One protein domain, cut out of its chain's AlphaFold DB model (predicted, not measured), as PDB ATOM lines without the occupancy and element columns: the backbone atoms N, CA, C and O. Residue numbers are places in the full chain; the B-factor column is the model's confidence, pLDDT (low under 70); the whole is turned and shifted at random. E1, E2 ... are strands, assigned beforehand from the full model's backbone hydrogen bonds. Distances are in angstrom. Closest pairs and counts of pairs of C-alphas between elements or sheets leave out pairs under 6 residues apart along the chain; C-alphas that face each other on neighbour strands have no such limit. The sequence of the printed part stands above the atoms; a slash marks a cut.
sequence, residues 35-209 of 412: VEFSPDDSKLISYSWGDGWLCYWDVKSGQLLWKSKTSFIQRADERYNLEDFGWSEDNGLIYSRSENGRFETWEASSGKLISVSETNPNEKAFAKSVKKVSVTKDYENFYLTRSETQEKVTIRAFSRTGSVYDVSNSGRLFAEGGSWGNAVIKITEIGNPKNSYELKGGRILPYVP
ATOM      1  N   VAL A  35     126.977  67.304 343.880       93.69
ATOM      2  CA  VAL A  35     127.003  68.015 342.593       93.69
ATOM      3  C   VAL A  35     127.171  69.514 342.854       93.69
ATOM      4  O   VAL A  35     126.688  69.997 343.874       93.69
ATOM      5  N   GLU A  36     127.850  70.240 341.968       94.50
ATOM      6  CA  GLU A  36     128.018  71.695 342.091       94.50
ATOM      7  C   GLU A  36     128.171  72.363 340.722       94.50
ATOM      8  O   GLU A  36     129.041  71.981 339.933       94.50
ATOM      9  N   PHE A  37     127.346  73.371 340.447       95.00
ATOM     10  CA  PHE A  37     127.490  74.227 339.270       95.00
ATOM     11  C   PHE A  37     128.713  75.134 339.392       95.00
ATOM     12  O   PHE A  37     129.029  75.626 340.474       95.00
ATOM     13  N   SER A  38     129.360  75.404 338.259       93.56
ATOM     14  CA  SER A  38     130.365  76.460 338.172       93.56
ATOM     15  C   SER A  38     129.751  77.840 338.420       93.56
ATOM     16  O   SER A  38     128.561  78.044 338.154       93.56
ATOM     17  N   PRO A  39     130.553  78.816 338.881       91.69
ATOM     18  CA  PRO A  39     130.121  80.193 339.043       91.69
ATOM     19  C   PRO A  39     129.365  80.812 337.856       91.69
ATOM     20  O   PRO A  39     128.444  81.606 338.069       91.69
ATOM     21  N   ASP A  40     129.737  80.439 336.626       92.25
ATOM     22  CA  ASP A  40     129.143  80.900 335.361       92.25
ATOM     23  C   ASP A  40     127.971  80.041 334.830       92.25
ATOM     24  O   ASP A  40     127.486  80.283 333.723       92.25
ATOM     25  N   ASP A  41     127.527  79.032 335.587       93.50
ATOM     26  CA  ASP A  41     126.471  78.063 335.247       93.50
ATOM     27  C   ASP A  41     126.730  77.190 334.003       93.50
ATOM     28  O   ASP A  41     125.856  76.423 333.581       93.50
ATOM     29  N   SER A  42     127.914  77.283 333.391       94.81
ATOM     30  CA  SER A  42     128.219  76.591 332.135       94.81
ATOM     31  C   SER A  42     128.736  75.164 332.339       94.81
ATOM     32  O   SER A  42     128.725  74.358 331.397       94.81
ATOM     33  N   LYS A  43     129.183  74.839 333.555       95.25
ATOM     34  CA  LYS A  43     129.796  73.564 333.929       95.25
ATOM     35  C   LYS A  43     129.221  73.036 335.236       95.25
ATOM     36  O   LYS A  43     128.572  73.751 335.996       95.25
ATOM     37  N   LEU A  44     129.453  71.752 335.480       95.06
ATOM     38  CA  LEU A  44     129.074  71.082 336.717       95.06
ATOM     39  C   LEU A  44     130.161  70.085 337.115       95.06
ATOM     40  O   LEU A  44     130.727  69.419 336.250       95.06
ATOM     41  N   ILE A  45     130.429  69.969 338.413       94.19
ATOM     42  CA  ILE A  45     131.265  68.906 338.984       94.19
ATOM     43  C   ILE A  45     130.392  67.972 339.795       94.19
ATOM     44  O   ILE A  45     129.460  68.404 340.472       94.19
ATOM     45  N   SER A  46     130.712  66.688 339.743       93.19
ATOM     46  CA  SER A  46     130.089  65.678 340.583       93.19
ATOM     47  C   SER A  46     131.112  64.714 341.162       93.19
ATOM     48  O   SER A  46     132.182  64.505 340.588       93.19
ATOM     49  N   TYR A  47     130.762  64.114 342.296       91.62
ATOM     50  CA  TYR A  47     131.591  63.127 342.977       91.62
ATOM     51  C   TYR A  47     130.784  61.901 343.394       91.62
ATOM     52  O   TYR A  47     129.665  62.031 343.900       91.62
ATOM     53  N   SER A  48     131.393  60.721 343.257       87.75
ATOM     54  CA  SER A  48     130.890  59.477 343.834       87.75
ATOM     55  C   SER A  48     131.978  58.794 344.656       87.75
ATOM     56  O   SER A  48     133.084  58.549 344.182       87.75
ATOM     57  N   TRP A  49     131.654  58.454 345.904       82.88
ATOM     58  CA  TRP A  49     132.582  57.745 346.790       82.88
ATOM     59  C   TRP A  49     132.823  56.302 346.343       82.88
ATOM     60  O   TRP A  49     133.954  55.830 346.401       82.88
ATOM     61  N   GLY A  50     131.780  55.614 345.862       80.19
ATOM     62  CA  GLY A  50     131.873  54.201 345.485       80.19
ATOM     63  C   GLY A  50     132.778  53.948 344.278       80.19
ATOM     64  O   GLY A  50     133.400  52.891 344.188       80.19
ATOM     65  N   ASP A  51     132.898  54.924 343.370       82.12
ATOM     66  CA  ASP A  51     133.826  54.845 342.237       82.12
ATOM     67  C   ASP A  51     135.104  55.690 342.403       82.12
ATOM     68  O   ASP A  51     136.121  55.392 341.764       82.12
ATOM     69  N   GLY A  52     135.082  56.680 343.302       83.44
ATOM     70  CA  GLY A  52     136.213  57.533 343.659       83.44
ATOM     71  C   GLY A  52     136.573  58.580 342.604       83.44
ATOM     72  O   GLY A  52     137.705  59.069 342.599       83.44
ATOM     73  N   TRP A  53     135.662  58.901 341.681       87.38
ATOM     74  CA  TRP A  53     135.916  59.852 340.598       87.38
ATOM     75  C   TRP A  53     135.278  61.215 340.862       87.38
ATOM     76  O   TRP A  53     134.142  61.305 341.321       87.38
ATOM     77  N   LEU A  54     135.989  62.277 340.484       90.88
ATOM     78  CA  LEU A  54     135.418  63.578 340.147       90.88
ATOM     79  C   LEU A  54     135.080  63.580 338.658       90.88
ATOM     80  O   LEU A  54     135.937  63.246 337.839       90.88
ATOM     81  N   CYS A  55     133.858  63.960 338.305       91.31
ATOM     82  CA  CYS A  55     133.425  64.126 336.919       91.31
ATOM     83  C   CYS A  55     133.123  65.595 336.633       91.31
ATOM     84  O   CYS A  55     132.500  66.267 337.453       91.31
ATOM     85  N   TYR A  56     133.540  66.067 335.460       92.75
ATOM     86  CA  TYR A  56     133.385  67.447 335.017       92.75
ATOM     87  C   TYR A  56     132.578  67.516 333.726       92.75
ATOM     88  O   TYR A  56     132.941  66.925 332.704       92.75
ATOM     89  N   TRP A  57     131.477  68.251 333.773       93.31
ATOM     90  CA  TRP A  57     130.426  68.199 332.770       93.31
ATOM     91  C   TRP A  57     130.234  69.542 332.090       93.31
ATOM     92  O   TRP A  57     130.256  70.589 332.735       93.31
ATOM     93  N   ASP A  58     129.950  69.501 330.794       92.69
ATOM     94  CA  ASP A  58     129.345  70.622 330.097       92.69
ATOM     95  C   ASP A  58     127.828  70.577 330.263       92.69
ATOM     96  O   ASP A  58     127.165  69.639 329.819       92.69
ATOM     97  N   VAL A  59     127.270  71.609 330.898       94.12
ATOM     98  CA  VAL A  59     125.838  71.657 331.220       94.12
ATOM     99  C   VAL A  59     125.011  71.734 329.939       94.12
ATOM    100  O   VAL A  59     124.045  70.998 329.780       94.12
ATOM    101  N   LYS A  60     125.413  72.571 328.976       92.38
ATOM    102  CA  LYS A  60     124.633  72.828 327.756       92.38
ATOM    103  C   LYS A  60     124.510  71.599 326.854       92.38
ATOM    104  O   LYS A  60     123.431  71.334 326.329       92.38
ATOM    105  N   SER A  61     125.614  70.900 326.612       88.62
ATOM    106  CA  SER A  61     125.644  69.699 325.767       88.62
ATOM    107  C   SER A  61     125.300  68.423 326.535       88.62
ATOM    108  O   SER A  61     125.001  67.399 325.917       88.62
ATOM    109  N   GLY A  62     125.352  68.476 327.867       88.06
ATOM    110  CA  GLY A  62     125.205  67.327 328.743       88.06
ATOM    111  C   GLY A  62     126.391  66.366 328.692       88.06
ATOM    112  O   GLY A  62     126.251  65.248 329.168       88.06
ATOM    113  N   GLN A  63     127.522  66.739 328.087       88.62
ATOM    114  CA  GLN A  63     128.652  65.832 327.891       88.62
ATOM    115  C   GLN A  63     129.619  65.842 329.073       88.62
ATOM    116  O   GLN A  63     129.951  66.888 329.628       88.62
ATOM    117  N   LEU A  64     130.132  64.659 329.399       89.69
ATOM    118  CA  LEU A  64     131.293  64.501 330.265       89.69
ATOM    119  C   LEU A  64     132.563  64.932 329.524       89.69
ATOM    120  O   LEU A  64     132.909  64.340 328.502       89.69
ATOM    121  N   LEU A  65     133.253  65.945 330.042       88.44
ATOM    122  CA  LEU A  65     134.465  66.485 329.425       88.44
ATOM    123  C   LEU A  65     135.715  65.762 329.933       88.44
ATOM    124  O   LEU A  65     136.562  65.363 329.137       88.44
ATOM    125  N   TRP A  66     135.814  65.555 331.246       87.62
ATOM    126  CA  TRP A  66     136.869  64.754 331.861       87.62
ATOM    127  C   TRP A  66     136.407  64.156 333.189       87.62
ATOM    128  O   TRP A  66     135.425  64.593 333.793       87.62
ATOM    129  N   LYS A  67     137.138  63.139 333.648       88.00
ATOM    130  CA  LYS A  67     137.042  62.630 335.014       88.00
ATOM    131  C   LYS A  67     138.429  62.340 335.578       88.00
ATOM    132  O   LYS A  67     139.294  61.864 334.845       88.00
ATOM    133  N   SER A  68     138.625  62.607 336.863       86.62
ATOM    134  CA  SER A  68     139.895  62.384 337.563       86.62
ATOM    135  C   SER A  68     139.659  61.704 338.909       86.62
ATOM    136  O   SER A  68     138.608  61.891 339.522       86.62
ATOM    137  N   LYS A  69     140.605  60.872 339.351       85.62
ATOM    138  CA  LYS A  69     140.541  60.246 340.677       85.62
ATOM    139  C   LYS A  69     141.200  61.155 341.695       85.62
ATOM    140  O   LYS A  69     142.312  61.624 341.470       85.62
ATOM    141  N   THR A  70     140.547  61.329 342.834       83.75
ATOM    142  CA  THR A  70     141.198  61.964 343.978       83.75
ATOM    143  C   THR A  70     142.261  61.022 344.539       83.75
ATOM    144  O   THR A  70     142.123  59.796 344.476       83.75
ATOM    145  N   SER A  71     143.346  61.567 345.093       77.44
ATOM    146  CA  SER A  71     144.395  60.755 345.732       77.44
ATOM    147  C   SER A  71     144.132  60.524 347.228       77.44
ATOM    148  O   SER A  71     145.018  60.076 347.967       77.44
ATOM    149  N   PHE A  72     142.915  60.830 347.687       79.25
ATOM    150  CA  PHE A  72     142.481  60.665 349.068       79.25
ATOM    151  C   PHE A  72     142.301  59.190 349.428       79.25
ATOM    152  O   PHE A  72     141.612  58.432 348.744       79.25
ATOM    153  N   ILE A  73     142.914  58.794 350.542       67.75
ATOM    154  CA  ILE A  73     142.824  57.446 351.098       67.75
ATOM    155  C   ILE A  73     141.900  57.517 352.305       67.75
ATOM    156  O   ILE A  73     142.250  58.183 353.275       67.75
ATOM    157  N   GLN A  74     140.769  56.808 352.242       68.56
ATOM    158  CA  GLN A  74     139.875  56.679 353.387       68.56
ATOM    159  C   GLN A  74     140.557  55.894 354.509       68.56
ATOM    160  O   GLN A  74     141.036  54.773 354.292       68.56
ATOM    161  N   ARG A  75     140.585  56.466 355.708       67.38
ATOM    162  CA  ARG A  75     141.021  55.779 356.926       67.38
ATOM    163  C   ARG A  75     139.862  55.024 357.578       67.38
ATOM    164  O   ARG A  75     138.702  55.229 357.247       67.38
ATOM    165  N   ALA A  76     140.182  54.096 358.479       66.44
ATOM    166  CA  ALA A  76     139.179  53.224 359.102       66.44
ATOM    167  C   ALA A  76     138.173  53.985 359.987       66.44
ATOM    168  O   ALA A  76     137.071  53.496 360.216       66.44
ATOM    169  N   ASP A  77     138.566  55.159 360.470       66.50
ATOM    170  CA  ASP A  77     137.796  56.086 361.292       66.50
ATOM    171  C   ASP A  77     137.058  57.169 360.480       66.50
ATOM    172  O   ASP A  77     136.268  57.916 361.052       66.50
ATOM    173  N   GLU A  78     137.265  57.241 359.160       68.06
ATOM    174  CA  GLU A  78     136.651  58.244 358.280       68.06
ATOM    175  C   GLU A  78     135.353  57.720 357.659       68.06
ATOM    176  O   GLU A  78     135.284  56.594 357.145       68.06
ATOM    177  N   ARG A  79     134.313  58.561 357.633       72.25
ATOM    178  CA  ARG A  79     133.032  58.196 357.015       72.25
ATOM    179  C   ARG A  79     133.118  58.269 355.493       72.25
ATOM    180  O   ARG A  79     132.558  57.399 354.825       72.25
ATOM    181  N   TYR A  80     133.820  59.271 354.959       71.31
ATOM    182  CA  TYR A  80     134.031  59.466 353.523       71.31
ATOM    183  C   TYR A  80     135.434  60.028 353.253       71.31
ATOM    184  O   TYR A  80     135.959  60.824 354.017       71.31
ATOM    185  N   ASN A  81     136.046  59.665 352.122       76.00
ATOM    186  CA  ASN A  81     137.373  60.181 351.749       76.00
ATOM    187  C   ASN A  81     137.372  61.647 351.270       76.00
ATOM    188  O   ASN A  81     138.428  62.275 351.255       76.00
ATOM    189  N   LEU A  82     136.222  62.177 350.848       82.31
ATOM    190  CA  LEU A  82     136.035  63.551 350.391       82.31
ATOM    191  C   LEU A  82     134.901  64.185 351.198       82.31
ATOM    192  O   LEU A  82     133.790  63.660 351.232       82.31
ATOM    193  N   GLU A  83     135.198  65.316 351.827       82.50
ATOM    194  CA  GLU A  83     134.265  66.101 352.631       82.50
ATOM    195  C   GLU A  83     133.629  67.230 351.810       82.50
ATOM    196  O   GLU A  83     132.429  67.478 351.920       82.50
ATOM    197  N   ASP A  84     134.414  67.914 350.971       85.81
ATOM    198  CA  ASP A  84     133.925  69.028 350.157       85.81
ATOM    199  C   ASP A  84     134.700  69.160 348.837       85.81
ATOM    200  O   ASP A  84     135.811  68.655 348.688       85.81
ATOM    201  N   PHE A  85     134.112  69.864 347.878       88.25
ATOM    202  CA  PHE A  85     134.770  70.374 346.676       88.25
ATOM    203  C   PHE A  85     134.106  71.681 346.258       88.25
ATOM    204  O   PHE A  85     133.014  71.975 346.738       88.25
ATOM    205  N   GLY A  86     134.744  72.450 345.383       88.31
ATOM    206  CA  GLY A  86     134.150  73.666 344.842       88.31
ATOM    207  C   GLY A  86     135.033  74.353 343.812       88.31
ATOM    208  O   GLY A  86     136.059  73.815 343.388       88.31
ATOM    209  N   TRP A  87     134.613  75.547 343.412       91.06
ATOM    210  CA  TRP A  87     135.185  76.297 342.298       91.06
ATOM    211  C   TRP A  87     135.919  77.552 342.750       91.06
ATOM    212  O   TRP A  87     135.556  78.168 343.754       91.06
ATOM    213  N   SER A  88     136.927  77.963 341.981       90.50
ATOM    214  CA  SER A  88     137.413  79.339 342.058       90.50
ATOM    215  C   SER A  88     136.424  80.297 341.399       90.50
ATOM    216  O   SER A  88     135.703  79.919 340.476       90.50
ATOM    217  N   GLU A  89     136.397  81.553 341.851       86.12
ATOM    218  CA  GLU A  89     135.461  82.575 341.347       86.12
ATOM    219  C   GLU A  89     135.555  82.795 339.827       86.12
ATOM    220  O   GLU A  89     134.558  83.105 339.176       86.12
ATOM    221  N   ASP A  90     136.743  82.602 339.254       88.25
ATOM    222  CA  ASP A  90     137.027  82.740 337.824       88.25
ATOM    223  C   ASP A  90     136.733  81.470 336.998       88.25
ATOM    224  O   ASP A  90     136.929  81.472 335.783       88.25
ATOM    225  N   ASN A  91     136.232  80.398 337.626       89.69
ATOM    226  CA  ASN A  91     136.015  79.063 337.048       89.69
ATOM    227  C   ASN A  91     137.294  78.343 336.573       89.69
ATOM    228  O   ASN A  91     137.197  77.299 335.923       89.69
ATOM    229  N   GLY A  92     138.485  78.879 336.856       90.88
ATOM    230  CA  GLY A  92     139.754  78.325 336.382       90.88
ATOM    231  C   GLY A  92     140.223  77.102 337.168       90.88
ATOM    232  O   GLY A  92     140.912  76.237 336.619       90.88
ATOM    233  N   LEU A  93     139.834  77.006 338.439       92.44
ATOM    234  CA  LEU A  93     140.292  75.989 339.374       92.44
ATOM    235  C   LEU A  93     139.138  75.273 340.061       92.44
ATOM    236  O   LEU A  93     138.052  75.812 340.284       92.44
ATOM    237  N   ILE A  94     139.444  74.048 340.460       91.94
ATOM    238  CA  ILE A  94     138.599  73.201 341.290       91.94
ATOM    239  C   ILE A  94     139.414  72.830 342.510       91.94
ATOM    240  O   ILE A  94     140.581  72.469 342.365       91.94
ATOM    241  N   TYR A  95     138.807  72.867 343.687       91.38
ATOM    242  CA  TYR A  95     139.395  72.275 344.881       91.38
ATOM    243  C   TYR A  95     138.561  71.097 345.359       91.38
ATOM    244  O   TYR A  95     137.356  71.034 345.127       91.38
ATOM    245  N   SER A  96     139.195  70.196 346.090       89.62
ATOM    246  CA  SER A  96     138.531  69.215 346.933       89.62
ATOM    247  C   SER A  96     139.251  69.136 348.266       89.62
ATOM    248  O   SER A  96     140.420  69.508 348.387       89.62
ATOM    249  N   ARG A  97     138.530  68.648 349.267       88.31
ATOM    250  CA  ARG A  97     138.984  68.523 350.640       88.31
ATOM    251  C   ARG A  97     138.585  67.160 351.179       88.31
ATOM    252  O   ARG A  97     137.416  66.791 351.087       88.31
ATOM    253  N   SER A  98     139.535  66.426 351.737       86.38
ATOM    254  CA  SER A  98     139.278  65.207 352.505       86.38
ATOM    255  C   SER A  98     138.841  65.528 353.935       86.38
ATOM    256  O   SER A  98     139.105  66.616 354.448       86.38
ATOM    257  N   GLU A  99     138.246  64.544 354.612       80.56
ATOM    258  CA  GLU A  99     137.836  64.643 356.025       80.56
ATOM    259  C   GLU A  99     139.027  64.926 356.970       80.56
ATOM    260  O   GLU A  99     138.876  65.573 358.002       80.56
ATOM    261  N   ASN A 100     140.249  64.535 356.583       75.19
ATOM    262  CA  ASN A 100     141.480  64.829 357.330       75.19
ATOM    263  C   ASN A 100     142.155  66.168 356.974       75.19
ATOM    264  O   ASN A 100     143.278  66.419 357.408       75.19
ATOM    265  N   GLY A 101     141.492  67.028 356.195       78.06
ATOM    266  CA  GLY A 101     141.983  68.372 355.884       78.06
ATOM    267  C   GLY A 101     143.051  68.433 354.791       78.06
ATOM    268  O   GLY A 101     143.674  69.476 354.618       78.06
ATOM    269  N   ARG A 102     143.263  67.353 354.030       86.25
ATOM    270  CA  ARG A 102     144.094  67.380 352.821       86.25
ATOM    271  C   ARG A 102     143.294  67.971 351.666       86.25
ATOM    272  O   ARG A 102     142.130  67.637 351.460       86.25
ATOM    273  N   PHE A 103     143.946  68.819 350.889       88.56
ATOM    274  CA  PHE A 103     143.368  69.507 349.750       88.56
ATOM    275  C   PHE A 103     144.051  69.090 348.462       88.56
ATOM    276  O   PHE A 103     145.273  68.946 348.411       88.56
ATOM    277  N   GLU A 104     143.256  68.949 347.415       90.56
ATOM    278  CA  GLU A 104     143.721  68.781 346.044       90.56
ATOM    279  C   GLU A 104     143.157  69.927 345.206       90.56
ATOM    280  O   GLU A 104     142.037  70.385 345.433       90.56
ATOM    281  N   THR A 105     143.958  70.453 344.280       91.31
ATOM    282  CA  THR A 105     143.544  71.528 343.369       91.31
ATOM    283  C   THR A 105     143.812  71.125 341.932       91.31
ATOM    284  O   THR A 105     144.911  70.671 341.612       91.31
ATOM    285  N   TRP A 106     142.827  71.333 341.062       91.25
ATOM    286  CA  TRP A 106     142.887  70.995 339.643       91.25
ATOM    287  C   TRP A 106     142.655  72.202 338.755       91.25
ATOM    288  O   TRP A 106     141.905  73.111 339.104       91.25
ATOM    289  N   GLU A 107     143.244  72.152 337.566       91.31
ATOM    290  CA  GLU A 107     142.882  73.025 336.457       91.31
ATOM    291  C   GLU A 107     141.532  72.572 335.887       91.31
ATOM    292  O   GLU A 107     141.399  71.443 335.409       91.31
ATOM    293  N   ALA A 108     140.525  73.445 335.918       89.62
ATOM    294  CA  ALA A 108     139.158  73.088 335.547       89.62
ATOM    295  C   ALA A 108     139.018  72.685 334.069       89.62
ATOM    296  O   ALA A 108     138.233  71.800 333.735       89.62
ATOM    297  N   SER A 109     139.785  73.311 333.173       88.00
ATOM    298  CA  SER A 109     139.695  73.076 331.726       88.00
ATOM    299  C   SER A 109     140.234  71.708 331.300       88.00
ATOM    300  O   SER A 109     139.737  71.135 330.330       88.00
ATOM    301  N   SER A 110     141.229  71.180 332.016       85.31
ATOM    302  CA  SER A 110     141.954  69.961 331.638       85.31
ATOM    303  C   SER A 110     141.775  68.798 332.616       85.31
ATOM    304  O   SER A 110     142.055  67.656 332.252       85.31
ATOM    305  N   GLY A 111     141.338  69.061 333.852       85.81
ATOM    306  CA  GLY A 111     141.291  68.068 334.928       85.81
ATOM    307  C   GLY A 111     142.669  67.705 335.488       85.81
ATOM    308  O   GLY A 111     142.797  66.724 336.223       85.81
ATOM    309  N   LYS A 112     143.710  68.471 335.144       87.12
ATOM    310  CA  LYS A 112     145.084  68.272 335.613       87.12
ATOM    311  C   LYS A 112     145.216  68.631 337.090       87.12
ATOM    312  O   LYS A 112     144.916  69.760 337.470       87.12
ATOM    313  N   LEU A 113     145.733  67.704 337.905       89.94
ATOM    314  CA  LEU A 113     146.105  67.987 339.293       89.94
ATOM    315  C   LEU A 113     147.287  68.970 339.321       89.94
ATOM    316  O   LEU A 113     148.354  68.695 338.767       89.94
ATOM    317  N   ILE A 114     147.084  70.121 339.956       89.50
ATOM    318  CA  ILE A 114     148.074  71.196 340.081       89.50
ATOM    319  C   ILE A 114     148.838  71.059 341.393       89.50
ATOM    320  O   ILE A 114     150.063  71.178 341.412       89.50
ATOM    321  N   SER A 115     148.124  70.837 342.496       87.31
ATOM    322  CA  SER A 115     148.728  70.822 343.823       87.31
ATOM    323  C   SER A 115     147.981  69.930 344.804       87.31
ATOM    324  O   SER A 115     146.794  69.634 344.658       87.31
ATOM    325  N   VAL A 116     148.728  69.519 345.826       88.56
ATOM    326  CA  VAL A 116     148.241  68.830 347.015       88.56
ATOM    327  C   VAL A 116     148.770  69.593 348.225       88.56
ATOM    328  O   VAL A 116     149.967  69.873 348.284       88.56
ATOM    329  N   SER A 117     147.904  69.917 349.180       84.38
ATOM    330  CA  SER A 117     148.257  70.661 350.394       84.38
ATOM    331  C   SER A 117     147.629  70.031 351.637       84.38
ATOM    332  O   SER A 117     146.572  69.415 351.553       84.38
ATOM    333  N   GLU A 118     148.264  70.197 352.796       82.44
ATOM    334  CA  GLU A 118     147.675  69.879 354.113       82.44
ATOM    335  C   GLU A 118     147.037  71.109 354.779       82.44
ATOM    336  O   GLU A 118     146.359  71.002 355.796       82.44
ATOM    337  N   THR A 119     147.258  72.298 354.219       75.19
ATOM    338  CA  THR A 119     146.651  73.549 354.675       75.19
ATOM    339  C   THR A 119     145.599  74.015 353.683       75.19
ATOM    340  O   THR A 119     145.740  73.797 352.474       75.19
ATOM    341  N   ASN A 120     144.555  74.673 354.202       70.94
ATOM    342  CA  ASN A 120     143.465  75.199 353.390       70.94
ATOM    343  C   ASN A 120     144.030  76.132 352.304       70.94
ATOM    344  O   ASN A 120     144.633  77.155 352.652       70.94
ATOM    345  N   PRO A 121     143.886  75.794 351.009       65.75
ATOM    346  CA  PRO A 121     144.241  76.712 349.950       65.75
ATOM    347  C   PRO A 121     143.386  77.964 350.134       65.75
ATOM    348  O   PRO A 121     142.212  77.859 350.463       65.75
ATOM    349  N   ASN A 122     144.004  79.141 350.003       70.31
ATOM    350  CA  ASN A 122     143.411  80.445 350.315       70.31
ATOM    351  C   ASN A 122     141.892  80.476 350.061       70.31
ATOM    352  O   ASN A 122     141.473  80.532 348.909       70.31
ATOM    353  N   GLU A 123     141.088  80.446 351.129       64.81
ATOM    354  CA  GLU A 123     139.623  80.325 351.042       64.81
ATOM    355  C   GLU A 123     139.010  81.450 350.195       64.81
ATOM    356  O   GLU A 123     138.008  81.254 349.523       64.81
ATOM    357  N   LYS A 124     139.668  82.616 350.117       65.31
ATOM    358  CA  LYS A 124     139.240  83.718 349.241       65.31
ATOM    359  C   LYS A 124     139.360  83.407 347.749       65.31
ATOM    360  O   LYS A 124     138.677  84.039 346.959       65.31
ATOM    361  N   ALA A 125     140.245  82.493 347.353       70.12
ATOM    362  CA  ALA A 125     140.342  82.042 345.967       70.12
ATOM    363  C   ALA A 125     139.168  81.128 345.584       70.12
ATOM    364  O   ALA A 125     138.852  81.015 344.401       70.12
ATOM    365  N   PHE A 126     138.520  80.503 346.574       77.44
ATOM    366  CA  PHE A 126     137.448  79.528 346.412       77.44
ATOM    367  C   PHE A 126     136.194  79.991 347.157       77.44
ATOM    368  O   PHE A 126     135.946  79.608 348.299       77.44
ATOM    369  N   ALA A 127     135.388  80.834 346.517       66.12
ATOM    370  CA  ALA A 127     134.166  81.337 347.129       66.12
ATOM    371  C   ALA A 127     132.949  80.485 346.746       66.12
ATOM    372  O   ALA A 127     132.642  80.296 345.566       66.12
ATOM    373  N   LYS A 128     132.176  80.046 347.748       70.62
ATOM    374  CA  LYS A 128     130.827  79.518 347.504       70.62
ATOM    375  C   LYS A 128     129.938  80.655 347.021       70.62
ATOM    376  O   LYS A 128     129.724  81.644 347.721       70.62
ATOM    377  N   SER A 129     129.415  80.510 345.812       70.69
ATOM    378  CA  SER A 129     128.555  81.520 345.209       70.69
ATOM    379  C   SER A 129     127.235  81.653 345.972       70.69
ATOM    380  O   SER A 129     126.600  80.657 346.329       70.69
ATOM    381  N   VAL A 130     126.785  82.890 346.191       75.06
ATOM    382  CA  VAL A 130     125.486  83.149 346.823       75.06
ATOM    383  C   VAL A 130     124.373  82.756 345.855       75.06
ATOM    384  O   VAL A 130     124.173  83.389 344.818       75.06
ATOM    385  N   LYS A 131     123.627  81.705 346.202       84.19
ATOM    386  CA  LYS A 131     122.514  81.218 345.385       84.19
ATOM    387  C   LYS A 131     121.297  82.136 345.540       84.19
ATOM    388  O   LYS A 131     120.865  82.441 346.649       84.19
ATOM    389  N   LYS A 132     120.697  82.535 344.413       85.19
ATOM    390  CA  LYS A 132     119.475  83.369 344.371       85.19
ATOM    391  C   LYS A 132     118.178  82.608 344.668       85.19
ATOM    392  O   LYS A 132     117.093  83.191 344.639       85.19
ATOM    393  N   VAL A 133     118.278  81.302 344.884       90.75
ATOM    394  CA  VAL A 133     117.150  80.394 345.073       90.75
ATOM    395  C   VAL A 133     117.406  79.577 346.327       90.75
ATOM    396  O   VAL A 133     118.447  78.933 346.441       90.75
ATOM    397  N   SER A 134     116.454  79.595 347.254       90.12
ATOM    398  CA  SER A 134     116.441  78.680 348.390       90.12
ATOM    399  C   SER A 134     115.694  77.403 348.020       90.12
ATOM    400  O   SER A 134     114.735  77.432 347.247       90.12
ATOM    401  N   VAL A 135     116.146  76.271 348.557       91.62
ATOM    402  CA  VAL A 135     115.551  74.959 348.292       91.62
ATOM    403  C   VAL A 135     115.144  74.326 349.614       91.62
ATOM    404  O   VAL A 135     115.960  74.185 350.521       91.62
ATOM    405  N   THR A 136     113.884  73.919 349.717       91.25
ATOM    406  CA  THR A 136     113.417  72.974 350.738       91.25
ATOM    407  C   THR A 136     112.947  71.699 350.047       91.25
ATOM    408  O   THR A 136     112.709  71.695 348.840       91.25
ATOM    409  N   LYS A 137     112.864  70.579 350.768       90.69
ATOM    410  CA  LYS A 137     112.471  69.301 350.164       90.69
ATOM    411  C   LYS A 137     111.678  68.423 351.115       90.69
ATOM    412  O   LYS A 137     111.864  68.503 352.328       90.69
ATOM    413  N   ASP A 138     110.847  67.567 350.537       88.75
ATOM    414  CA  ASP A 138     110.300  66.376 351.185       88.75
ATOM    415  C   ASP A 138     110.840  65.109 350.488       88.75
ATOM    416  O   ASP A 138     111.881  65.153 349.828       88.75
ATOM    417  N   TYR A 139     110.187  63.961 350.682       81.19
ATOM    418  CA  TYR A 139     110.599  62.702 350.058       81.19
ATOM    419  C   TYR A 139     110.366  62.656 348.540       81.19
ATOM    420  O   TYR A 139     111.058  61.922 347.842       81.19
ATOM    421  N   GLU A 140     109.405  63.409 348.011       87.44
ATOM    422  CA  GLU A 140     109.001  63.332 346.606       87.44
ATOM    423  C   GLU A 140     109.308  64.598 345.807       87.44
ATOM    424  O   GLU A 140     109.352  64.538 344.577       87.44
ATOM    425  N   ASN A 141     109.494  65.742 346.464       91.38
ATOM    426  CA  ASN A 141     109.546  67.046 345.819       91.38
ATOM    427  C   ASN A 141     110.616  67.962 346.415       91.38
ATOM    428  O   ASN A 141     110.861  67.997 347.622       91.38
ATOM    429  N   PHE A 142     111.173  68.788 345.535       93.00
ATOM    430  CA  PHE A 142     111.939  69.980 345.852       93.00
ATOM    431  C   PHE A 142     111.057  71.212 345.658       93.00
ATOM    432  O   PHE A 142     110.397  71.366 344.629       93.00
ATOM    433  N   TYR A 143     111.088  72.113 346.632       93.25
ATOM    434  CA  TYR A 143     110.407  73.398 346.619       93.25
ATOM    435  C   TYR A 143     111.459  74.498 346.526       93.25
ATOM    436  O   TYR A 143     112.229  74.729 347.459       93.25
ATOM    437  N   LEU A 144     111.504  75.165 345.382       94.19
ATOM    438  CA  LEU A 144     112.469  76.208 345.079       94.19
ATOM    439  C   LEU A 144     111.785  77.563 345.241       94.19
ATOM    440  O   LEU A 144     110.738  77.791 344.640       94.19
ATOM    441  N   THR A 145     112.368  78.459 346.036       92.94
ATOM    442  CA  THR A 145     111.856  79.824 346.234       92.94
ATOM    443  C   THR A 145     112.890  80.836 345.757       92.94
ATOM    444  O   THR A 145     114.009  80.879 346.270       92.94
ATOM    445  N   ARG A 146     112.531  81.661 344.769       89.62
ATOM    446  CA  ARG A 146     113.392  82.760 344.305       89.62
ATOM    447  C   ARG A 146     113.437  83.863 345.359       89.62
ATOM    448  O   ARG A 146     112.395  84.391 345.736       89.62
ATOM    449  N   SER A 147     114.631  84.264 345.786       83.00
ATOM    450  CA  SER A 147     114.801  85.264 346.848       83.00
ATOM    451  C   SER A 147     114.234  86.638 346.472       83.00
ATOM    452  O   SER A 147     113.616  87.296 347.304       83.00
ATOM    453  N   GLU A 148     114.403  87.057 345.215       83.56
ATOM    454  CA  GLU A 148     113.988  88.387 344.741       83.56
ATOM    455  C   GLU A 148     112.471  88.486 344.507       83.56
ATOM    456  O   GLU A 148     111.849  89.475 344.882       83.56
ATOM    457  N   THR A 149     111.863  87.460 343.903       85.56
ATOM    458  CA  THR A 149     110.450  87.492 343.478       85.56
ATOM    459  C   THR A 149     109.505  86.756 344.420       85.56
ATOM    460  O   THR A 149     108.292  86.880 344.276       85.56
ATOM    461  N   GLN A 150     110.040  85.960 345.354       86.50
ATOM    462  CA  GLN A 150     109.292  85.013 346.194       86.50
ATOM    463  C   GLN A 150     108.481  83.974 345.397       86.50
ATOM    464  O   GLN A 150     107.626  83.279 345.949       86.50
ATOM    465  N   GLU A 151     108.760  83.835 344.097       88.12
ATOM    466  CA  GLU A 151     108.152  82.831 343.232       88.12
ATOM    467  C   GLU A 151     108.550  81.429 343.699       88.12
ATOM    468  O   GLU A 151     109.729  81.164 343.960       88.12
ATOM    469  N   LYS A 152     107.558  80.536 343.781       90.94
ATOM    470  CA  LYS A 152     107.738  79.148 344.206       90.94
ATOM    471  C   LYS A 152     107.565  78.201 343.031       90.94
ATOM    472  O   LYS A 152     106.537  78.224 342.359       90.94
ATOM    473  N   VAL A 153     108.548  77.330 342.842       93.62
ATOM    474  CA  VAL A 153     108.539  76.277 341.829       93.62
ATOM    475  C   VAL A 153     108.697  74.930 342.517       93.62
ATOM    476  O   VAL A 153     109.591  74.753 343.343       93.62
ATOM    477  N   THR A 154     107.854  73.968 342.150       93.69
ATOM    478  CA  THR A 154     107.964  72.587 342.626       93.69
ATOM    479  C   THR A 154     108.570  71.712 341.536       93.69
ATOM    480  O   THR A 154     108.056  71.663 340.417       93.69
ATOM    481  N   ILE A 155     109.644  70.999 341.868       92.06
ATOM    482  CA  ILE A 155     110.274  69.992 341.012       92.06
ATOM    483  C   ILE A 155     110.122  68.640 341.700       92.06
ATOM    484  O   ILE A 155     110.558  68.466 342.835       92.06
ATOM    485  N   ARG A 156     109.510  67.670 341.019       89.75
ATOM    486  CA  ARG A 156     109.420  66.302 341.537       89.75
ATOM    487  C   ARG A 156     110.800  65.646 341.487       89.75
ATOM    488  O   ARG A 156     111.402  65.606 340.413       89.75
ATOM    489  N   ALA A 157     111.256  65.121 342.619       87.62
ATOM    490  CA  ALA A 157     112.513  64.397 342.730       87.62
ATOM    491  C   ALA A 157     112.505  63.182 341.796       87.62
ATOM    492  O   ALA A 157     111.533  62.414 341.770       87.62
ATOM    493  N   PHE A 158     113.570  63.008 341.011       84.69
ATOM    494  CA  PHE A 158     113.677  61.818 340.166       84.69
ATOM    495  C   PHE A 158     114.187  60.613 340.962       84.69
ATOM    496  O   PHE A 158     113.733  59.495 340.711       84.69
ATOM    497  N   SER A 159     115.074  60.829 341.939       76.19
ATOM    498  CA  SER A 159     115.485  59.795 342.884       76.19
ATOM    499  C   SER A 159     114.713  60.000 344.189       76.19
ATOM    500  O   SER A 159     114.809  61.030 344.846       76.19
ATOM    501  N   ARG A 160     113.844  59.044 344.539       68.12
ATOM    502  CA  ARG A 160     112.793  59.218 345.566       68.12
ATOM    503  C   ARG A 160     113.314  59.330 347.012       68.12
ATOM    504  O   ARG A 160     112.509  59.379 347.935       68.12
ATOM    505  N   THR A 161     114.631  59.334 347.241       64.94
ATOM    506  CA  THR A 161     115.230  59.361 348.585       64.94
ATOM    507  C   THR A 161     116.668  59.898 348.581       64.94
ATOM    508  O   THR A 161     117.548  59.392 347.887       64.94
ATOM    509  N   GLY A 162     116.953  60.889 349.433       69.75
ATOM    510  CA  GLY A 162     118.333  61.264 349.781       69.75
ATOM    511  C   GLY A 162     119.163  61.926 348.675       69.75
ATOM    512  O   GLY A 162     120.350  62.137 348.899       69.75
ATOM    513  N   SER A 163     118.564  62.289 347.537       80.38
ATOM    514  CA  SER A 163     119.275  62.899 346.411       80.38
ATOM    515  C   SER A 163     120.018  64.160 346.826       80.38
ATOM    516  O   SER A 163     119.502  65.010 347.576       80.38
ATOM    517  N   VAL A 164     121.225  64.273 346.291       89.81
ATOM    518  CA  VAL A 164     122.042  65.479 346.357       89.81
ATOM    519  C   VAL A 164     121.591  66.429 345.260       89.81
ATOM    520  O   VAL A 164     121.047  66.000 344.243       89.81
ATOM    521  N   TYR A 165     121.777  67.723 345.472       93.62
ATOM    522  CA  TYR A 165     121.321  68.724 344.523       93.62
ATOM    523  C   TYR A 165     122.179  69.981 344.583       93.62
ATOM    524  O   TYR A 165     122.826  70.246 345.595       93.62
ATOM    525  N   ASP A 166     122.121  70.764 343.512       94.81
ATOM    526  CA  ASP A 166     122.577  72.150 343.494       94.81
ATOM    527  C   ASP A 166     121.673  72.989 342.582       94.81
ATOM    528  O   ASP A 166     120.996  72.478 341.684       94.81
ATOM    529  N   VAL A 167     121.653  74.297 342.816       94.62
ATOM    530  CA  VAL A 167     120.985  75.274 341.958       94.62
ATOM    531  C   VAL A 167     122.047  76.152 341.317       94.62
ATOM    532  O   VAL A 167     122.946  76.646 341.991       94.62
ATOM    533  N   SER A 168     121.931  76.386 340.013       93.94
ATOM    534  CA  SER A 168     122.762  77.362 339.294       93.94
ATOM    535  C   SER A 168     122.730  78.734 339.976       93.94
ATOM    536  O   SER A 168     121.700  79.134 340.530       93.94
ATOM    537  N   ASN A 169     123.808  79.495 339.888       90.31
ATOM    538  CA  ASN A 169     123.911  80.833 340.457       90.31
ATOM    539  C   ASN A 169     122.887  81.807 339.881       90.31
ATOM    540  O   ASN A 169     122.303  82.600 340.625       90.31
ATOM    541  N   SER A 170     122.586  81.710 338.582       90.12
ATOM    542  CA  SER A 170     121.524  82.508 337.971       90.12
ATOM    543  C   SER A 170     120.122  82.120 338.463       90.12
ATOM    544  O   SER A 170     119.148  82.791 338.121       90.12
ATOM    545  N   GLY A 171     119.970  80.997 339.175       90.62
ATOM    546  CA  GLY A 171     118.674  80.448 339.577       90.62
ATOM    547  C   GLY A 171     117.828  79.952 338.399       90.62
ATOM    548  O   GLY A 171     116.598  80.000 338.458       90.62
ATOM    549  N   ARG A 172     118.463  79.543 337.292       92.38
ATOM    550  CA  ARG A 172     117.772  79.035 336.090       92.38
ATOM    551  C   ARG A 172     117.703  77.515 336.041       92.38
ATOM    552  O   ARG A 172     116.724  76.985 335.531       92.38
ATOM    553  N   LEU A 173     118.728  76.833 336.536       95.38
ATOM    554  CA  LEU A 173     118.897  75.389 336.452       95.38
ATOM    555  C   LEU A 173     118.956  74.767 337.845       95.38
ATOM    556  O   LEU A 173     119.517  75.339 338.779       95.38
ATOM    557  N   PHE A 174     118.398  73.571 337.945       95.56
ATOM    558  CA  PHE A 174     118.448  72.700 339.107       95.56
ATOM    559  C   PHE A 174     119.110  71.386 338.696       95.56
ATOM    560  O   PHE A 174     118.685  70.777 337.713       95.56
ATOM    561  N   ALA A 175     120.138  70.968 339.425       95.38
ATOM    562  CA  ALA A 175     120.791  69.679 339.260       95.38
ATOM    563  C   ALA A 175     120.395  68.758 340.412       95.38
ATOM    564  O   ALA A 175     120.489  69.151 341.572       95.38
ATOM    565  N   GLU A 176     120.015  67.526 340.095       94.12
ATOM    566  CA  GLU A 176     119.802  66.450 341.062       94.12
ATOM    567  C   GLU A 176     120.745  65.292 340.711       94.12
ATOM    568  O   GLU A 176     120.835  64.889 339.550       94.12
ATOM    569  N   GLY A 177     121.468  64.776 341.704       91.25
ATOM    570  CA  GLY A 177     122.295  63.577 341.588       91.25
ATOM    571  C   GLY A 177     121.559  62.353 342.123       91.25
ATOM    572  O   GLY A 177     120.947  62.408 343.192       91.25
ATOM    573  N   GLY A 178     121.613  61.256 341.373       87.00
ATOM    574  CA  GLY A 178     120.959  60.005 341.728       87.00
ATOM    575  C   GLY A 178     121.590  59.310 342.939       87.00
ATOM    576  O   GLY A 178     122.761  59.506 343.277       87.00
ATOM    577  N   SER A 179     120.777  58.480 343.587       82.50
ATOM    578  CA  SER A 179     121.109  57.686 344.773       82.50
ATOM    579  C   SER A 179     120.602  56.245 344.604       82.50
ATOM    580  O   SER A 179     119.834  55.963 343.682       82.50
ATOM    581  N   TRP A 180     121.014  55.328 345.484       78.75
ATOM    582  CA  TRP A 180     120.565  53.926 345.515       78.75
ATOM    583  C   TRP A 180     120.824  53.150 344.216       78.75
ATOM    584  O   TRP A 180     119.937  52.505 343.657       78.75
ATOM    585  N   GLY A 181     122.056  53.219 343.724       73.81
ATOM    586  CA  GLY A 181     122.516  52.596 342.485       73.81
ATOM    587  C   GLY A 181     122.222  53.418 341.231       73.81
ATOM    588  O   GLY A 181     122.586  52.998 340.133       73.81
ATOM    589  N   ASN A 182     121.586  54.588 341.363       81.31
ATOM    590  CA  ASN A 182     121.356  55.492 340.245       81.31
ATOM    591  C   ASN A 182     122.505  56.503 340.113       81.31
ATOM    592  O   ASN A 182     122.582  57.470 340.860       81.31
ATOM    593  N   ALA A 183     123.377  56.298 339.129       86.12
ATOM    594  CA  ALA A 183     124.547  57.142 338.881       86.12
ATOM    595  C   ALA A 183     124.288  58.299 337.885       86.12
ATOM    596  O   ALA A 183     125.221  58.810 337.260       86.12
ATOM    597  N   VAL A 184     123.024  58.686 337.686       89.19
ATOM    598  CA  VAL A 184     122.609  59.723 336.726       89.19
ATOM    599  C   VAL A 184     122.516  61.092 337.398       89.19
ATOM    600  O   VAL A 184     122.065  61.209 338.535       89.19
ATOM    601  N   ILE A 185     122.898  62.142 336.669       92.81
ATOM    602  CA  ILE A 185     122.646  63.536 337.054       92.81
ATOM    603  C   ILE A 185     121.585  64.099 336.123       92.81
ATOM    604  O   ILE A 185     121.739  64.060 334.900       92.81
ATOM    605  N   LYS A 186     120.525  64.655 336.701       93.31
ATOM    606  CA  LYS A 186     119.434  65.280 335.963       93.31
ATOM    607  C   LYS A 186     119.478  66.791 336.131       93.31
ATOM    608  O   LYS A 186     119.491  67.287 337.253       93.31
ATOM    609  N   ILE A 187     119.440  67.514 335.016       95.69
ATOM    610  CA  ILE A 187     119.299  68.967 334.967       95.69
ATOM    611  C   ILE A 187     117.858  69.327 334.609       95.69
ATOM    612  O   ILE A 187     117.284  68.777 333.671       95.69
ATOM    613  N   THR A 188     117.271  70.268 335.342       95.50
ATOM    614  CA  THR A 188     115.908  70.767 335.133       95.50
ATOM    615  C   THR A 188     115.912  72.288 335.053       95.50
ATOM    616  O   THR A 188     116.527  72.956 335.885       95.50
ATOM    617  N   GLU A 189     115.218  72.855 334.067       94.19
ATOM    618  CA  GLU A 189     115.021  74.302 333.981       94.19
ATOM    619  C   GLU A 189     113.939  74.744 334.975       94.19
ATOM    620  O   GLU A 189     112.789  74.323 334.902       94.19
ATOM    621  N   ILE A 190     114.291  75.626 335.910       91.44
ATOM    622  CA  ILE A 190     113.403  76.049 337.002       91.44
ATOM    623  C   ILE A 190     112.185  76.809 336.458       91.44
ATOM    624  O   ILE A 190     111.076  76.623 336.943       91.44
ATOM    625  N   GLY A 191     112.357  77.635 335.420       87.62
ATOM    626  CA  GLY A 191     111.242  78.356 334.788       87.62
ATOM    627  C   GLY A 191     110.302  77.465 333.967       87.62
ATOM    628  O   GLY A 191     109.191  77.872 333.642       87.62
ATOM    629  N   ASN A 192     110.730  76.246 333.630       89.56
ATOM    630  CA  ASN A 192     109.923  75.272 332.908       89.56
ATOM    631  C   ASN A 192     110.302  73.852 333.357       89.56
ATOM    632  O   ASN A 192     111.039  73.172 332.645       89.56
ATOM    633  N   PRO A 193     109.783  73.361 334.500       85.94
ATOM    634  CA  PRO A 193     110.200  72.077 335.077       85.94
ATOM    635  C   PRO A 193     109.960  70.848 334.191       85.94
ATOM    636  O   PRO A 193     110.487  69.770 334.461       85.94
ATOM    637  N   LYS A 194     109.157  70.982 333.126       87.06
ATOM    638  CA  LYS A 194     108.990  69.933 332.108       87.06
ATOM    639  C   LYS A 194     110.215  69.812 331.198       87.06
ATOM    640  O   LYS A 194     110.439  68.747 330.629       87.06
ATOM    641  N   ASN A 195     110.998  70.881 331.062       91.44
ATOM    642  CA  ASN A 195     112.258  70.893 330.341       91.44
ATOM    643  C   ASN A 195     113.375  70.366 331.253       91.44
ATOM    644  O   ASN A 195     113.916  71.084 332.096       91.44
ATOM    645  N   SER A 196     113.688  69.082 331.101       92.12
ATOM    646  CA  SER A 196     114.770  68.427 331.832       92.12
ATOM    647  C   SER A 196     115.542  67.479 330.926       92.12
ATOM    648  O   SER A 196     114.987  66.925 329.975       92.12
ATOM    649  N   TYR A 197     116.822  67.301 331.222       92.19
ATOM    650  CA  TYR A 197     117.713  66.399 330.507       92.19
ATOM    651  C   TYR A 197     118.723  65.784 331.470       92.19
ATOM    652  O   TYR A 197     118.959  66.287 332.565       92.19
ATOM    653  N   GLU A 198     119.310  64.671 331.060       91.38
ATOM    654  CA  GLU A 198     120.330  63.974 331.835       91.38
ATOM    655  C   GLU A 198     121.711  64.329 331.295       91.38
ATOM    656  O   GLU A 198     121.891  64.467 330.080       91.38
ATOM    657  N   LEU A 199     122.682  64.458 332.195       89.44
ATOM    658  CA  LEU A 199     124.081  64.519 331.805       89.44
ATOM    659  C   LEU A 199     124.494  63.125 331.326       89.44
ATOM    660  O   LEU A 199     124.403  62.134 332.052       89.44
ATOM    661  N   LYS A 200     124.891  63.045 330.060       78.62
ATOM    662  CA  LYS A 200     125.209  61.809 329.361       78.62
ATOM    663  C   LYS A 200     126.711  61.567 329.396       78.62
ATOM    664  O   LYS A 200     127.521  62.463 329.159       78.62
ATOM    665  N   GLY A 201     127.076  60.310 329.630       67.75
ATOM    666  CA  GLY A 201     128.420  59.830 329.329       67.75
ATOM    667  C   GLY A 201     128.788  60.097 327.865       67.75
ATOM    668  O   GLY A 201     127.918  60.221 327.000       67.75
ATOM    669  N   GLY A 202     130.079  60.195 327.574       65.50
ATOM    670  CA  GLY A 202     130.576  60.548 326.245       65.50
ATOM    671  C   GLY A 202     131.893  59.857 325.915       65.50
ATOM    672  O   GLY A 202     132.441  59.106 326.724       65.50
ATOM    673  N   ARG A 203     132.411  60.106 324.708       60.47
ATOM    674  CA  ARG A 203     133.771  59.701 324.343       60.47
ATOM    675  C   ARG A 203     134.744  60.642 325.048       60.47
ATOM    676  O   ARG A 203     134.979  61.748 324.576       60.47
ATOM    677  N   ILE A 204     135.286  60.194 326.172       62.41
ATOM    678  CA  ILE A 204     136.313  60.928 326.911       62.41
ATOM    679  C   ILE A 204     137.673  60.630 326.272       62.41
ATOM    680  O   ILE A 204     137.931  59.504 325.833       62.41
ATOM    681  N   LEU A 205     138.548  61.632 326.216       58.28
ATOM    682  CA  LEU A 205     139.955  61.400 325.900       58.28
ATOM    683  C   LEU A 205     140.583  60.518 326.997       58.28
ATOM    684  O   LEU A 205     140.226  60.659 328.168       58.28
ATOM    685  N   PRO A 206     141.484  59.580 326.656       59.91
ATOM    686  CA  PRO A 206     142.132  58.747 327.661       59.91
ATOM    687  C   PRO A 206     142.831  59.629 328.704       59.91
ATOM    688  O   PRO A 206     143.634  60.490 328.352       59.91
ATOM    689  N   TYR A 207     142.503  59.414 329.981       66.75
ATOM    690  CA  TYR A 207     143.154  60.085 331.105       66.75
ATOM    691  C   TYR A 207     144.649  59.748 331.103       66.75
ATOM    692  O   TYR A 207     145.026  58.573 331.135       66.75
ATOM    693  N   VAL A 208     145.489  60.780 331.056       69.88
ATOM    694  CA  VAL A 208     146.947  60.666 331.142       69.88
ATOM    695  C   VAL A 208     147.371  61.277 332.477       69.88
ATOM    696  O   VAL A 208     147.194  62.484 332.648       69.88
ATOM    697  N   PRO A 209     147.911  60.479 333.419       72.19
ATOM    698  CA  PRO A 209     148.390  60.998 334.690       72.19
ATOM    699  C   PRO A 209     149.485  62.042 334.477       72.19
ATOM    700  O   PRO A 209     150.377  61.891 333.640       72.19
TER     701      PRO A 209
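AT A GLANCE: This is residues 35 to 209 of the 412 residues of an uncharacterized protein of Acidobacteria bacterium (UniProt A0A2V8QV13). Four small antiparallel sheets are set out like blades in part of a propeller: E5 to E8, then E1 to E4, then E12 to E15, then E9 to E11, with the first strands E5, E1, E12 and E9 near the inner side and the last strands E8, E4, E15 and E11 toward the rim. The sheet E1 to E4 is partly face to face with a sheet on either side of it, while the three-stranded sheet E9 to E11 is joined more loosely, beside E12. The printed part has 175 residues with no named helix and 15 named strands, E1 to E15 in order along the chain, of which the first eight make two sheets of four, the next three a sheet of three and the last four a sheet of four. The class is all strand, though the strands hold 73 of the 175 printed residues, under half. The whole is compact, with a radius of gyration of the C-alphas of 16.2 A, and rounded, spanning 43 by 35 by 34 A.

IN THESE COORDINATES: The first sheet has E1, residues 35 to 37, starting at C-alpha 35 (127.003, 68.015, 342.593); E2, residues 43 to 48, 17.3 A long; E3, residues 53 to 58, 16.4 A; and E4, residues 64 to 69, 14.6 A. The second has E5, residues 84 to 87, E6, residues 93 to 97, E7, residues 103 to 107, and E8, residues 113 to 117, ending at C-alpha 117 (148.257, 70.661, 350.394). The sheet of three has E9, residues 133 to 137, E10, residues 141 to 146, 16.2 A long, and E11, residues 152 to 156. The last sheet has E12, residues 164 to 167, E13, residues 173 to 177, E14, residues 185 to 189, and E15, residues 196 to 198, ending at C-alpha 198 (120.330, 63.974, 331.835).

HOW THE PARTS SIT: Each sheet is a meander, each strand the antiparallel neighbour of the one before, and neighbours that follow each other within it form hairpins. In the sheet E1 E2 E3 E4, N 36 and O 45 are 2.9 A apart, N 46 and O 55 2.9 A, and N 54 and O 68 2.8 A, within hydrogen-bond range. Its strands' lines turn by 51 degrees from edge to edge. Three sheets form a stack of sheets, face to face in turn. The sheet E1 E2 E3 E4 and the sheet E12 E13 E14 E15 have best planes 26 degrees apart, and the closest C-alphas of E1 and E12, Glu 36 and Asp 166, are 5.6 A apart. The sheet E1 E2 E3 E4 and the sheet E5 E6 E7 E8 have best planes 14 degrees apart, and the closest C-alphas of E1 and E5, Glu 36 and Gly 86, are 7.0 A apart. N 86 and O 95 are 3.0 A apart between E5 and E6, and N 175 and O 166 2.8 A between E12 and E13, within hydrogen-bond range. The closest C-alphas of E9 and E12, Val 133 and Val 167, are 7.1 A apart. E11 and E14 are only just apart, at 8.2 A. Between E9 and E10, N 143 and O 136 are 2.8 A apart, within hydrogen-bond range.

THE WHOLE: The two C-alphas farthest apart, those of Ala 76 and Thr 149, are 47.4 A apart. The printed part has no cut. The links E4 to E5, 14 residues, and E8 to E9, 15 residues, are long. The C-alphas of residues 70 to 83 lie 13 to 26 A from the mean of the C-alphas. The model's mean pLDDT over the printed part is 85.0, and 21 residues are under 70, among them residues 73 to 78, 160 to 162 and 201 to 208.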